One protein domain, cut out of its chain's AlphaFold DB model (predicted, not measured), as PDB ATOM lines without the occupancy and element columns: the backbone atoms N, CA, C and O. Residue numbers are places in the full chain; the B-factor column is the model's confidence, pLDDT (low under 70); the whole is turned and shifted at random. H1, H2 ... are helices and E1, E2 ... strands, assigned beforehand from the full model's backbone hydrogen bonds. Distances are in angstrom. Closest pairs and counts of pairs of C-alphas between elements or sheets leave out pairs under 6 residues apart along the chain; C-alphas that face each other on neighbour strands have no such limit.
ATOM      1  N   CYS A   8      92.094  78.827  97.934       88.94
ATOM      2  CA  CYS A   8      91.439  79.431  99.084       88.94
ATOM      3  C   CYS A   8      90.580  78.370  99.784       88.94
ATOM      4  O   CYS A   8      89.778  77.710  99.120       88.94
ATOM      5  N   ALA A   9      90.688  78.264 101.107       89.00
ATOM      6  CA  ALA A   9      89.909  77.328 101.917       89.00
ATOM      7  C   ALA A   9      88.387  77.523 101.773       89.00
ATOM      8  O   ALA A   9      87.640  76.556 101.849       89.00
ATOM      9  N   ILE A  10      87.933  78.758 101.516       91.00
ATOM     10  CA  ILE A  10      86.506  79.105 101.405       91.00
ATOM     11  C   ILE A  10      85.996  78.992  99.962       91.00
ATOM     12  O   ILE A  10      84.922  78.452  99.718       91.00
ATOM     13  N   THR A  11      86.739  79.534  98.991       91.75
ATOM     14  CA  THR A  11      86.236  79.719  97.614       91.75
ATOM     15  C   THR A  11      86.972  78.912  96.546       91.75
ATOM     16  O   THR A  11      86.706  79.093  95.358       91.75
ATOM     17  N   GLY A  12      87.900  78.030  96.925       88.31
ATOM     18  CA  GLY A  12      88.557  77.115  95.991       88.31
ATOM     19  C   GLY A  12      89.722  77.738  95.203       88.31
ATOM     20  O   GLY A  12      90.443  78.566  95.752       88.31
ATOM     21  N   PRO A  13      89.991  77.314  93.953       88.25
ATOM     22  CA  PRO A  13      91.208  77.683  93.217       88.25
ATOM     23  C   PRO A  13      91.319  79.171  92.869       88.25
ATOM     24  O   PRO A  13      90.400  79.747  92.292       88.25
ATOM     25  N   TYR A  14      92.486  79.763  93.127       86.88
ATOM     26  CA  TYR A  14      92.839  81.130  92.742       86.88
ATOM     27  C   TYR A  14      94.307  81.226  92.300       86.88
ATOM     28  O   TYR A  14      95.117  80.314  92.486       86.88
ATOM     29  N   LEU A  15      94.667  82.358  91.693       86.00
ATOM     30  CA  LEU A  15      96.069  82.690  91.449       86.00
ATOM     31  C   LEU A  15      96.804  82.817  92.787       86.00
ATOM     32  O   LEU A  15      96.308  83.461  93.707       86.00
ATOM     33  N   ALA A  16      98.019  82.277  92.873       84.56
ATOM     34  CA  ALA A  16      98.833  82.376  94.085       84.56
ATOM     35  C   ALA A  16      99.034  83.834  94.549       84.56
ATOM     36  O   ALA A  16      99.080  84.096  95.742       84.56
ATOM     37  N   ALA A  17      99.078  84.787  93.610       85.25
ATOM     38  CA  ALA A  17      99.259  86.211  93.892       85.25
ATOM     39  C   ALA A  17      98.109  86.873  94.679       85.25
ATOM     40  O   ALA A  17      98.303  87.966  95.198       85.25
ATOM     41  N   VAL A  18      96.926  86.251  94.750       88.25
ATOM     42  CA  VAL A  18      95.771  86.777  95.510       88.25
ATOM     43  C   VAL A  18      95.470  85.963  96.768       88.25
ATOM     44  O   VAL A  18      94.415  86.135  97.380       88.25
ATOM     45  N   LEU A  19      96.366  85.042  97.123       85.44
ATOM     46  CA  LEU A  19      96.219  84.154  98.266       85.44
ATOM     47  C   LEU A  19      97.237  84.503  99.348       85.44
ATOM     48  O   LEU A  19      98.390  84.822  99.061       85.44
ATOM     49  N   GLN A  20      96.790  84.442 100.596       82.81
ATOM     50  CA  GLN A  20      97.577  84.735 101.786       82.81
ATOM     51  C   GLN A  20      97.301  83.684 102.857       82.81
ATOM     52  O   GLN A  20      96.170  83.217 102.990       82.81
ATOM     53  N   ALA A  21      98.336  83.297 103.599       78.06
ATOM     54  CA  ALA A  21      98.174  82.451 104.771       78.06
ATOM     55  C   ALA A  21      97.674  83.318 105.932       78.06
ATOM     56  O   ALA A  21      98.376  84.234 106.357       78.06
ATOM     57  N   ALA A  22      96.463  83.035 106.397       71.62
ATOM     58  CA  ALA A  22      95.885  83.624 107.590       71.62
ATOM     59  C   ALA A  22      96.403  82.899 108.826       71.62
ATOM     60  O   ALA A  22      96.338  81.667 108.894       71.62
ATOM     61  N   HIS A  23      96.916  83.661 109.788       68.62
ATOM     62  CA  HIS A  23      97.368  83.123 111.065       68.62
ATOM     63  C   HIS A  23      96.175  83.023 112.019       68.62
ATOM     64  O   HIS A  23      95.445  83.989 112.207       68.62
ATOM     65  N   LEU A  24      95.984  81.868 112.653       64.56
ATOM     66  CA  LEU A  24      94.935  81.705 113.672       64.56
ATOM     67  C   LEU A  24      95.331  82.285 115.025       64.56
ATOM     68  O   LEU A  24      94.473  82.674 115.812       64.56
ATOM     69  N   ARG A  25      96.633  82.314 115.315       61.25
ATOM     70  CA  ARG A  25      97.172  82.841 116.564       61.25
ATOM     71  C   ARG A  25      97.696  84.251 116.348       61.25
ATOM     72  O   ARG A  25      98.550  84.483 115.492       61.25
ATOM     73  N   GLY A  26      97.220  85.174 117.181       51.44
ATOM     74  CA  GLY A  26      97.885  86.452 117.388       51.44
ATOM     75  C   GLY A  26      99.320  86.192 117.841       51.44
ATOM     76  O   GLY A  26      99.570  85.381 118.728       51.44
ATOM     77  N   PHE A  27     100.266  86.845 117.184       40.75
ATOM     78  CA  PHE A  27     101.710  86.727 117.376       40.75
ATOM     79  C   PHE A  27     102.170  87.229 118.768       40.75
ATOM     80  O   PHE A  27     102.935  88.189 118.848       40.75
ATOM     81  N   THR A  28     101.703  86.649 119.884       38.78
ATOM     82  CA  THR A  28     102.085  87.142 121.222       38.78
ATOM     83  C   THR A  28     102.553  86.139 122.269       38.78
ATOM     84  O   THR A  28     103.121  86.637 123.230       38.78
ATOM     85  N   GLU A  29     102.461  84.804 122.142       44.19
ATOM     86  CA  GLU A  29     102.959  83.961 123.264       44.19
ATOM     87  C   GLU A  29     103.745  82.670 122.985       44.19
ATOM     88  O   GLU A  29     104.330  82.177 123.942       44.19
ATOM     89  N   HIS A  30     103.876  82.113 121.774       41.16
ATOM     90  CA  HIS A  30     104.654  80.864 121.623       41.16
ATOM     91  C   HIS A  30     105.495  80.805 120.339       41.16
ATOM     92  O   HIS A  30     105.007  80.992 119.229       41.16
ATOM     93  N   GLU A  31     106.786  80.527 120.524       41.28
ATOM     94  CA  GLU A  31     107.884  80.526 119.547       41.28
ATOM     95  C   GLU A  31     107.926  79.242 118.685       41.28
ATOM     96  O   GLU A  31     108.991  78.724 118.350       41.28
ATOM     97  N   THR A  32     106.763  78.689 118.334       44.97
ATOM     98  CA  THR A  32     106.642  77.511 117.461       44.97
ATOM     99  C   THR A  32     105.842  77.882 116.224       44.97
ATOM    100  O   THR A  32     104.615  77.909 116.240       44.97
ATOM    101  N   HIS A  33     106.559  78.193 115.144       41.50
ATOM    102  CA  HIS A  33     106.000  78.315 113.801       41.50
ATOM    103  C   HIS A  33     105.581  76.925 113.292       41.50
ATOM    104  O   HIS A  33     106.308  76.315 112.505       41.50
ATOM    105  N   ASP A  34     104.435  76.408 113.733       50.16
ATOM    106  CA  ASP A  34     103.810  75.293 113.025       50.16
ATOM    107  C   ASP A  34     103.170  75.843 111.747       50.16
ATOM    108  O   ASP A  34     102.124  76.493 111.756       50.16
ATOM    109  N   LEU A  35     103.845  75.602 110.621       47.31
ATOM    110  CA  LEU A  35     103.397  75.982 109.277       47.31
ATOM    111  C   LEU A  35     102.044  75.342 108.893       47.31
ATOM    112  O   LEU A  35     101.431  75.769 107.916       47.31
ATOM    113  N   ASP A  36     101.571  74.369 109.679       50.81
ATOM    114  CA  ASP A  36     100.298  73.663 109.509       50.81
ATOM    115  C   ASP A  36      99.096  74.359 110.192       50.81
ATOM    116  O   ASP A  36      97.956  73.910 110.048       50.81
ATOM    117  N   GLU A  37      99.299  75.468 110.918       61.31
ATOM    118  CA  GLU A  37      98.213  76.186 111.615       61.31
ATOM    119  C   GLU A  37      97.543  77.286 110.763       61.31
ATOM    120  O   GLU A  37      96.667  77.993 111.251       61.31
ATOM    121  N   GLY A  38      97.932  77.472 109.498       68.94
ATOM    122  CA  GLY A  38      97.416  78.559 108.657       68.94
ATOM    123  C   GLY A  38      96.258  78.159 107.736       68.94
ATOM    124  O   GLY A  38      96.268  77.085 107.138       68.94
ATOM    125  N   LEU A  39      95.285  79.056 107.534       82.00
ATOM    126  CA  LEU A  39      94.302  78.931 106.446       82.00
ATOM    127  C   LEU A  39      94.779  79.713 105.227       82.00
ATOM    128  O   LEU A  39      95.021  80.914 105.310       82.00
ATOM    129  N   LEU A  40      94.854  79.074 104.062       87.00
ATOM    130  CA  LEU A  40      95.113  79.811 102.830       87.00
ATOM    131  C   LEU A  40      93.820  80.490 102.366       87.00
ATOM    132  O   LEU A  40      92.855  79.826 101.989       87.00
ATOM    133  N   LEU A  41      93.783  81.818 102.395       89.94
ATOM    134  CA  LEU A  41      92.597  82.623 102.111       89.94
ATOM    135  C   LEU A  41      92.859  83.622 100.985       89.94
ATOM    136  O   LEU A  41      93.988  84.041 100.742       89.94
ATOM    137  N   ARG A  42      91.792  84.016 100.283       92.88
ATOM    138  CA  ARG A  42      91.832  85.181  99.390       92.88
ATOM    139  C   ARG A  42      92.111  86.427 100.235       92.88
ATOM    140  O   ARG A  42      91.639  86.496 101.363       92.88
ATOM    141  N   THR A  43      92.869  87.387  99.709       92.50
ATOM    142  CA  THR A  43      93.325  88.574 100.463       92.50
ATOM    143  C   THR A  43      92.213  89.301 101.226       92.50
ATOM    144  O   THR A  43      92.411  89.686 102.371       92.50
ATOM    145  N   ASP A  44      91.035  89.465 100.634       94.50
ATOM    146  CA  ASP A  44      89.882  90.084 101.295       94.50
ATOM    147  C   ASP A  44      89.292  89.201 102.408       94.50
ATOM    148  O   ASP A  44      89.005  89.695 103.493       94.50
ATOM    149  N   HIS A  45      89.165  87.890 102.188       94.12
ATOM    150  CA  HIS A  45      88.727  86.951 103.227       94.12
ATOM    151  C   HIS A  45      89.707  86.924 104.402       94.12
ATOM    152  O   HIS A  45      89.280  86.920 105.550       94.12
ATOM    153  N   HIS A  46      91.011  86.949 104.117       92.19
ATOM    154  CA  HIS A  46      92.060  87.032 105.129       92.19
ATOM    155  C   HIS A  46      91.936  88.313 105.959       92.19
ATOM    156  O   HIS A  46      91.928  88.248 107.180       92.19
ATOM    157  N   GLN A  47      91.745  89.465 105.315       93.44
ATOM    158  CA  GLN A  47      91.543  90.732 106.021       93.44
ATOM    159  C   GLN A  47      90.290  90.723 106.906       93.44
ATOM    160  O   GLN A  47      90.331  91.245 108.015       93.44
ATOM    161  N   LEU A  48      89.185  90.126 106.444       94.94
ATOM    162  CA  LEU A  48      87.981  89.963 107.267       94.94
ATOM    163  C   LEU A  48      88.221  89.020 108.449       94.94
ATOM    164  O   LEU A  48      87.694  89.265 109.532       94.94
ATOM    165  N   PHE A  49      89.000  87.961 108.242       92.25
ATOM    166  CA  PHE A  49      89.347  86.989 109.272       92.25
ATOM    167  C   PHE A  49      90.218  87.615 110.371       92.25
ATOM    168  O   PHE A  49      89.871  87.540 111.549       92.25
ATOM    169  N   ASP A  50      91.281  88.321 109.989       89.50
ATOM    170  CA  ASP A  50      92.179  89.029 110.911       89.50
ATOM    171  C   ASP A  50      91.470  90.167 111.656       89.50
ATOM    172  O   ASP A  50      91.739  90.417 112.829       89.50
ATOM    173  N   ALA A  51      90.534  90.851 110.992       92.25
ATOM    174  CA  ALA A  51      89.713  91.893 111.608       92.25
ATOM    175  C   ALA A  51      88.616  91.339 112.537       92.25
ATOM    176  O   ALA A  51      87.839  92.121 113.085       92.25
ATOM    177  N   GLY A  52      88.496  90.013 112.669       93.12
ATOM    178  CA  GLY A  52      87.445  89.367 113.449       93.12
ATOM    179  C   GLY A  52      86.045  89.555 112.862       93.12
ATOM    180  O   GLY A  52      85.071  89.359 113.567       93.12
ATOM    181  N   LEU A  53      85.904  89.940 111.591       96.44
ATOM    182  CA  LEU A  53      84.609  90.106 110.909       96.44
ATOM    183  C   LEU A  53      84.119  88.811 110.244       96.44
ATOM    184  O   LEU A  53      82.947  88.692 109.882       96.44
ATOM    185  N   MET A  54      85.020  87.849 110.066       95.88
ATOM    186  CA  MET A  54      84.769  86.509 109.553       95.88
ATOM    187  C   MET A  54      85.421  85.504 110.496       95.88
ATOM    188  O   MET A  54      86.563  85.693 110.893       95.88
ATOM    189  N   ALA A  55      84.724  84.421 110.810       94.56
ATOM    190  CA  ALA A  55      85.265  83.301 111.567       94.56
ATOM    191  C   ALA A  55      84.795  81.977 110.951       94.56
ATOM    192  O   ALA A  55      83.905  81.960 110.098       94.56
ATOM    193  N   ILE A  56      85.383  80.864 111.378       93.12
ATOM    194  CA  ILE A  56      84.938  79.521 110.993       93.12
ATOM    195  C   ILE A  56      84.430  78.828 112.253       93.12
ATOM    196  O   ILE A  56      85.182  78.682 113.212       93.12
ATOM    197  N   GLU A  57      83.175  78.389 112.245       92.56
ATOM    198  CA  GLU A  57      82.621  77.602 113.348       92.56
ATOM    199  C   GLU A  57      83.404  76.282 113.480       92.56
ATOM    200  O   GLU A  57      83.417  75.494 112.527       92.56
ATOM    201  N   PRO A  58      84.056  76.005 114.625       89.31
ATOM    202  CA  PRO A  58      84.962  74.866 114.767       89.31
ATOM    203  C   PRO A  58      84.280  73.504 114.589       89.31
ATOM    204  O   PRO A  58      84.920  72.556 114.132       89.31
ATOM    205  N   THR A  59      82.987  73.391 114.911       89.00
ATOM    206  CA  THR A  59      82.256  72.117 114.830       89.00
ATOM    207  C   THR A  59      81.838  71.782 113.401       89.00
ATOM    208  O   THR A  59      82.061  70.675 112.915       89.00
ATOM    209  N   THR A  60      81.200  72.735 112.721       91.62
ATOM    210  CA  THR A  60      80.635  72.545 111.374       91.62
ATOM    211  C   THR A  60      81.628  72.879 110.270       91.62
ATOM    212  O   THR A  60      81.378  72.545 109.113       91.62
ATOM    213  N   ARG A  61      82.726  73.567 110.611       90.44
ATOM    214  CA  ARG A  61      83.690  74.163 109.678       90.44
ATOM    215  C   ARG A  61      83.051  75.145 108.699       90.44
ATOM    216  O   ARG A  61      83.558  75.350 107.596       90.44
ATOM    217  N   SER A  62      81.922  75.734 109.084       94.38
ATOM    218  CA  SER A  62      81.208  76.692 108.251       94.38
ATOM    219  C   SER A  62      81.655  78.118 108.532       94.38
ATOM    220  O   SER A  62      81.834  78.497 109.688       94.38
ATOM    221  N   VAL A  63      81.753  78.933 107.486       95.56
ATOM    222  CA  VAL A  63      82.010  80.371 107.605       95.56
ATOM    223  C   VAL A  63      80.856  81.071 108.325       95.56
ATOM    224  O   VAL A  63      79.693  80.965 107.919       95.56
ATOM    225  N   THR A  64      81.199  81.868 109.331       96.56
ATOM    226  CA  THR A  64      80.301  82.773 110.050       96.56
ATOM    227  C   THR A  64      80.805  84.209 109.899       96.56
ATOM    228  O   THR A  64      82.007  84.450 109.818       96.56
ATOM    229  N   LEU A  65      79.881  85.169 109.812       97.69
ATOM    230  CA  LEU A  65      80.185  86.578 109.554       97.69
ATOM    231  C   LEU A  65      79.554  87.471 110.619       97.69
ATOM    232  O   LEU A  65      78.405  87.231 111.016       97.69
ATOM    233  N   ALA A  66      80.275  88.526 110.992       97.50
ATOM    234  CA  ALA A  66      79.791  89.572 111.879       97.50
ATOM    235  C   ALA A  66      78.526  90.251 111.308       97.50
ATOM    236  O   ALA A  66      78.449  90.460 110.091       97.50
ATOM    237  N   PRO A  67      77.558  90.664 112.150       96.62
ATOM    238  CA  PRO A  67      76.345  91.366 111.702       96.62
ATOM    239  C   PRO A  67      76.630  92.662 110.929       96.62
ATOM    240  O   PRO A  67      75.869  93.068 110.052       96.62
ATOM    241  N   SER A  68      77.770  93.307 111.193       96.69
ATOM    242  CA  SER A  68      78.226  94.495 110.459       96.69
ATOM    243  C   SER A  68      78.432  94.246 108.955       96.69
ATOM    244  O   SER A  68      78.448  95.201 108.174       96.69
ATOM    245  N   LEU A  69      78.530  92.981 108.525       96.25
ATOM    246  CA  LEU A  69      78.626  92.580 107.121       96.25
ATOM    247  C   LEU A  69      77.265  92.331 106.441       96.25
ATOM    248  O   LEU A  69      77.232  91.986 105.257       96.25
ATOM    249  N   ASP A  70      76.130  92.510 107.121       94.19
ATOM    250  CA  ASP A  70      74.795  92.237 106.556       94.19
ATOM    251  C   ASP A  70      74.433  93.140 105.365       94.19
ATOM    252  O   ASP A  70      73.682  92.736 104.477       94.19
ATOM    253  N   GLY A  71      75.045  94.324 105.272       96.00
ATOM    254  CA  GLY A  71      74.905  95.236 104.133       96.00
ATOM    255  C   GLY A  71      75.713  94.863 102.882       96.00
ATOM    256  O   GLY A  71      75.653  95.597 101.896       96.00
ATOM    257  N   TYR A  72      76.473  93.759 102.895       96.94
ATOM    258  CA  TYR A  72      77.414  93.392 101.830       96.94
ATOM    259  C   TYR A  72      77.071  92.017 101.224       96.94
ATOM    260  O   TYR A  72      77.600  90.989 101.659       96.94
ATOM    261  N   PRO A  73      76.209  91.965 100.186       96.00
ATOM    262  CA  PRO A  73      75.693  90.710  99.634       96.00
ATOM    263  C   PRO A  73      76.763  89.742  99.124       96.00
ATOM    264  O   PRO A  73      76.566  88.530  99.172       96.00
ATOM    265  N   ASP A  74      77.893  90.251  98.630       95.31
ATOM    266  CA  ASP A  74      78.977  89.400  98.133       95.31
ATOM    267  C   ASP A  74      79.669  88.618  99.251       95.31
ATOM    268  O   ASP A  74      80.023  87.460  99.036       95.31
ATOM    269  N   TYR A  75      79.776  89.193 100.454       96.12
ATOM    270  CA  TYR A  75      80.277  88.472 101.621       96.12
ATOM    271  C   TYR A  75      79.217  87.549 102.208       96.12
ATOM    272  O   TYR A  75      79.540  86.429 102.580       96.12
ATOM    273  N   GLN A  76      77.939  87.940 102.214       96.25
ATOM    274  CA  GLN A  76      76.861  87.082 102.727       96.25
ATOM    275  C   GLN A  76      76.759  85.735 101.995       96.25
ATOM    276  O   GLN A  76      76.424  84.732 102.615       96.25
ATOM    277  N   LYS A  77      77.127  85.676 100.708       96.00
ATOM    278  CA  LYS A  77      77.225  84.416  99.943       96.00
ATOM    279  C   LYS A  77      78.243  83.425 100.522       96.00
ATOM    280  O   LYS A  77      78.179  82.246 100.192       96.00
ATOM    281  N   LEU A  78      79.189  83.901 101.332       96.12
ATOM    282  CA  LEU A  78      80.192  83.070 101.991       96.12
ATOM    283  C   LEU A  78      79.646  82.410 103.259       96.12
ATOM    284  O   LEU A  78      80.159  81.368 103.653       96.12
ATOM    285  N   ARG A  79      78.617  82.988 103.897       96.19
ATOM    286  CA  ARG A  79      78.033  82.464 105.137       96.19
ATOM    287  C   ARG A  79      77.554  81.027 104.918       96.19
ATOM    288  O   ARG A  79      76.811  80.744 103.983       96.19
ATOM    289  N   GLY A  80      77.966  80.126 105.803       95.94
ATOM    290  CA  GLY A  80      77.595  78.715 105.742       95.94
ATOM    291  C   GLY A  80      78.422  77.867 104.772       95.94
ATOM    292  O   GLY A  80      78.256  76.649 104.780       95.94
ATOM    293  N   LEU A  81      79.323  78.451 103.969       95.25
ATOM    294  CA  LEU A  81      80.257  77.652 103.172       95.25
ATOM    295  C   LEU A  81      81.169  76.850 104.098       95.25
ATOM    296  O   LEU A  81      81.719  77.395 105.055       95.25
ATOM    297  N   VAL A  82      81.308  75.560 103.807       92.12
ATOM    298  CA  VAL A  82      82.139  74.629 104.573       92.12
ATOM    299  C   VAL A  82      83.525  74.582 103.946       92.12
ATOM    300  O   VAL A  82      83.643  74.419 102.731       92.12
ATOM    301  N   ILE A  83      84.565  74.725 104.766       88.06
ATOM    302  CA  ILE A  83      85.947  74.561 104.303       88.06
ATOM    303  C   ILE A  83      86.309  73.067 104.249       88.06
ATOM    304  O   ILE A  83      86.002  72.319 105.179       88.06
ATOM    305  N   ASP A  84      86.938  72.632 103.150       69.06
ATOM    306  CA  ASP A  84      87.271  71.216 102.900       69.06
ATOM    307  C   ASP A  84      88.252  70.672 103.958       69.06
ATOM    308  O   ASP A  84      87.984  69.658 104.607       69.06
ATOM    309  N   GLU A  85      89.378  71.367 104.167       65.31
ATOM    310  CA  GLU A  85      90.436  70.987 105.110       65.31
ATOM    311  C   GLU A  85      91.162  72.213 105.689       65.31
ATOM    312  O   GLU A  85      91.263  73.263 105.050       65.31
ATOM    313  N   GLY A  86      91.674  72.042 106.911       59.25
ATOM    314  CA  GLY A  86      92.369  73.047 107.722       59.25
ATOM    315  C   GLY A  86      91.617  73.352 109.021       59.25
ATOM    316  O   GLY A  86      90.442  73.006 109.153       59.25
ATOM    317  N   PRO A  87      92.227  74.071 109.967       64.56
ATOM    318  CA  PRO A  87      93.542  73.911 110.590       64.56
ATOM    319  C   PRO A  87      93.415  73.136 111.932       64.56
ATOM    320  O   PRO A  87      92.391  72.507 112.205       64.56
ATOM    321  N   TYR A  88      94.441  73.171 112.792       65.81
ATOM    322  CA  TYR A  88      94.388  72.675 114.178       65.81
ATOM    323  C   TYR A  88      93.154  73.220 114.933       65.81
ATOM    324  O   TYR A  88      93.045  74.423 115.179       65.81
ATOM    325  N   ILE A  89      92.215  72.330 115.299       69.50
ATOM    326  CA  ILE A  89      90.891  72.681 115.863       69.50
ATOM    327  C   ILE A  89      90.967  73.659 117.051       69.50
ATOM    328  O   ILE A  89      90.162  74.589 117.077       69.50
ATOM    329  N   PRO A  90      91.902  73.520 118.013       73.81
ATOM    330  CA  PRO A  90      91.982  74.462 119.130       73.81
ATOM    331  C   PRO A  90      92.242  75.911 118.704       73.81
ATOM    332  O   PRO A  90      91.531  76.801 119.156       73.81
ATOM    333  N   ALA A  91      93.168  76.155 117.773       73.94
ATOM    334  CA  ALA A  91      93.465  77.512 117.309       73.94
ATOM    335  C   ALA A  91      92.285  78.131 116.535       73.94
ATOM    336  O   ALA A  91      92.025  79.328 116.640       73.94
ATOM    337  N   LEU A  92      91.529  77.303 115.804       82.56
ATOM    338  CA  LEU A  92      90.288  77.730 115.162       82.56
ATOM    339  C   LEU A  92      89.221  78.122 116.191       82.56
ATOM    340  O   LEU A  92      88.531  79.120 116.011       82.56
ATOM    341  N   SER A  93      89.100  77.345 117.270       87.44
ATOM    342  CA  SER A  93      88.144  77.615 118.341       87.44
ATOM    343  C   SER A  93      88.472  78.903 119.096       87.44
ATOM    344  O   SER A  93      87.552  79.648 119.423       87.44
ATOM    345  N   ASP A  94      89.751  79.170 119.363       86.50
ATOM    346  CA  ASP A  94      90.192  80.392 120.045       86.50
ATOM    347  C   ASP A  94      89.876  81.636 119.206       86.50
ATOM    348  O   ASP A  94      89.273  82.589 119.707       86.50
ATOM    349  N   HIS A  95      90.221  81.607 117.910       88.62
ATOM    350  CA  HIS A  95      89.875  82.685 116.980       88.62
ATOM    351  C   HIS A  95      88.360  82.874 116.883       88.62
ATOM    352  O   HIS A  95      87.884  84.005 116.986       88.62
ATOM    353  N   TYR A  96      87.605  81.778 116.749       92.00
ATOM    354  CA  TYR A  96      86.151  81.826 116.647       92.00
ATOM    355  C   TYR A  96      85.524  82.542 117.843       92.00
ATOM    356  O   TYR A  96      84.814  83.522 117.634       92.00
ATOM    357  N   HIS A  97      85.841  82.124 119.074       91.88
ATOM    358  CA  HIS A  97      85.325  82.776 120.279       91.88
ATOM    359  C   HIS A  97      85.767  84.242 120.366       91.88
ATOM    360  O   HIS A  97      84.937  85.119 120.590       91.88
ATOM    361  N   SER A  98      87.048  84.532 120.106       90.00
ATOM    362  CA  SER A  98      87.563  85.905 120.134       90.00
ATOM    363  C   SER A  98      86.851  86.827 119.146       90.00
ATOM    364  O   SER A  98      86.666  88.006 119.446       90.00
ATOM    365  N   ALA A  99      86.498  86.327 117.961       92.12
ATOM    366  CA  ALA A  99      85.761  87.091 116.968       92.12
ATOM    367  C   ALA A  99      84.297  87.252 117.397       92.12
ATOM    368  O   ALA A  99      83.798  88.373 117.464       92.12
ATOM    369  N   THR A 100      83.621  86.147 117.725       93.00
ATOM    370  CA  THR A 100      82.174  86.135 117.973       93.00
ATOM    371  C   THR A 100      81.762  86.867 119.241       93.00
ATOM    372  O   THR A 100      80.673  87.432 119.276       93.00
ATOM    373  N   ASP A 101      82.620  86.905 120.262       92.31
ATOM    374  CA  ASP A 101      82.364  87.648 121.502       92.31
ATOM    375  C   ASP A 101      82.359  89.173 121.283       92.31
ATOM    376  O   ASP A 101      81.837  89.922 122.112       92.31
ATOM    377  N   ALA A 102      82.932  89.642 120.169       86.88
ATOM    378  CA  ALA A 102      83.024  91.054 119.804       86.88
ATOM    379  C   ALA A 102      81.959  91.508 118.783       86.88
ATOM    380  O   ALA A 102      81.988  92.670 118.365       86.88
TER     381      ALA A 102
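This is residues 8 to 102 of the 103 residues of the protein "HNH endonuclease" of Nocardia neocaledoniensis (UniProt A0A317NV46). Two small antiparallel hairpins, E2 with E3 and E4 with E5, are bridged by the short helix H1, while H3, the longest helix, packs on E4. The loop of residues 27 to 33 sticks out at one end of the longest axis; at the other lies the short H2, from which the unnamed stretch of residues 77 to 88 leads back across the domain to H3. The printed part has 95 residues, with three named helices and five named strands in the order E1 E2 E3 H1 E4 E5 H2 H3. The class is mixed, helices and strands, with under half of the residues, 43, in named elements. The whole is compact, with a radius of gyration of the C-alphas of 12.7 A, and spans 39 by 33 by 21 A.

E2, residues 19 to 23, and E3, residues 38 to 42, form an antiparallel hairpin at 142 degrees, with N 20 and O 41 at 2.8 A and N 39 and O 22 at 3.1 A, both within hydrogen-bond range. H1, residues 43 to 50, has 8 pairs of C-alphas within 8 A of E2, the closest those of Ala 22 and His 46, 5.7 A apart. Toward E4, residues 54 to 56, the closest C-alphas of H1 and E4 are those of Leu 48 and Met 54, 5.2 A apart. E4 and E5, residues 63 to 65, form the second antiparallel hairpin, at 148 degrees, with N 64 and O 55 at 2.8 A, within hydrogen-bond range. H3, residues 89 to 100, has 7 pairs of C-alphas within 8 A of E4, the closest those of Ala 55 and Tyr 96, 5.4 A apart. H1 and H3 are near each other, with 5 pairs of C-alphas within 10 A. H2, residues 73 to 76, is apart from H1 and H3; its closest C-alpha to E5 is that of Gln 76, 7.6 A from that of Leu 65. E1, residues 12 to 14, pairs with no named strand and meets E2 only through their link. In H1 and H3 every O i to N i+4 pair is within hydrogen-bond range; H2 is too short for such a pair, and its one O i to N i+3 pair is within range.

E2 measures 12.9 A from first to last C-alpha, beginning at C-alpha 19 (96.219, 84.154, 98.266), and E3 12.7 A. H1 is 10.5 A long. H3 is 16.2 A long and ends at C-alpha 100 (82.174, 86.135, 117.973). The short elements are E1 with 6.7 A, from C-alpha 12 (88.557, 77.115, 95.991), E4 with 7.1 A, E5 with 6.8 A and H2 with 4.9 A.

The two C-alphas farthest apart, those of Glu 31 and Gly 71, are 39.3 A apart. The printed part has no cut. The links E2 to E3 and H2 to H3 are long, with 14 and 12 residues. The mean pLDDT of the printed part is 82.6; residues 23 to 38 and 84 to 89 are under 70.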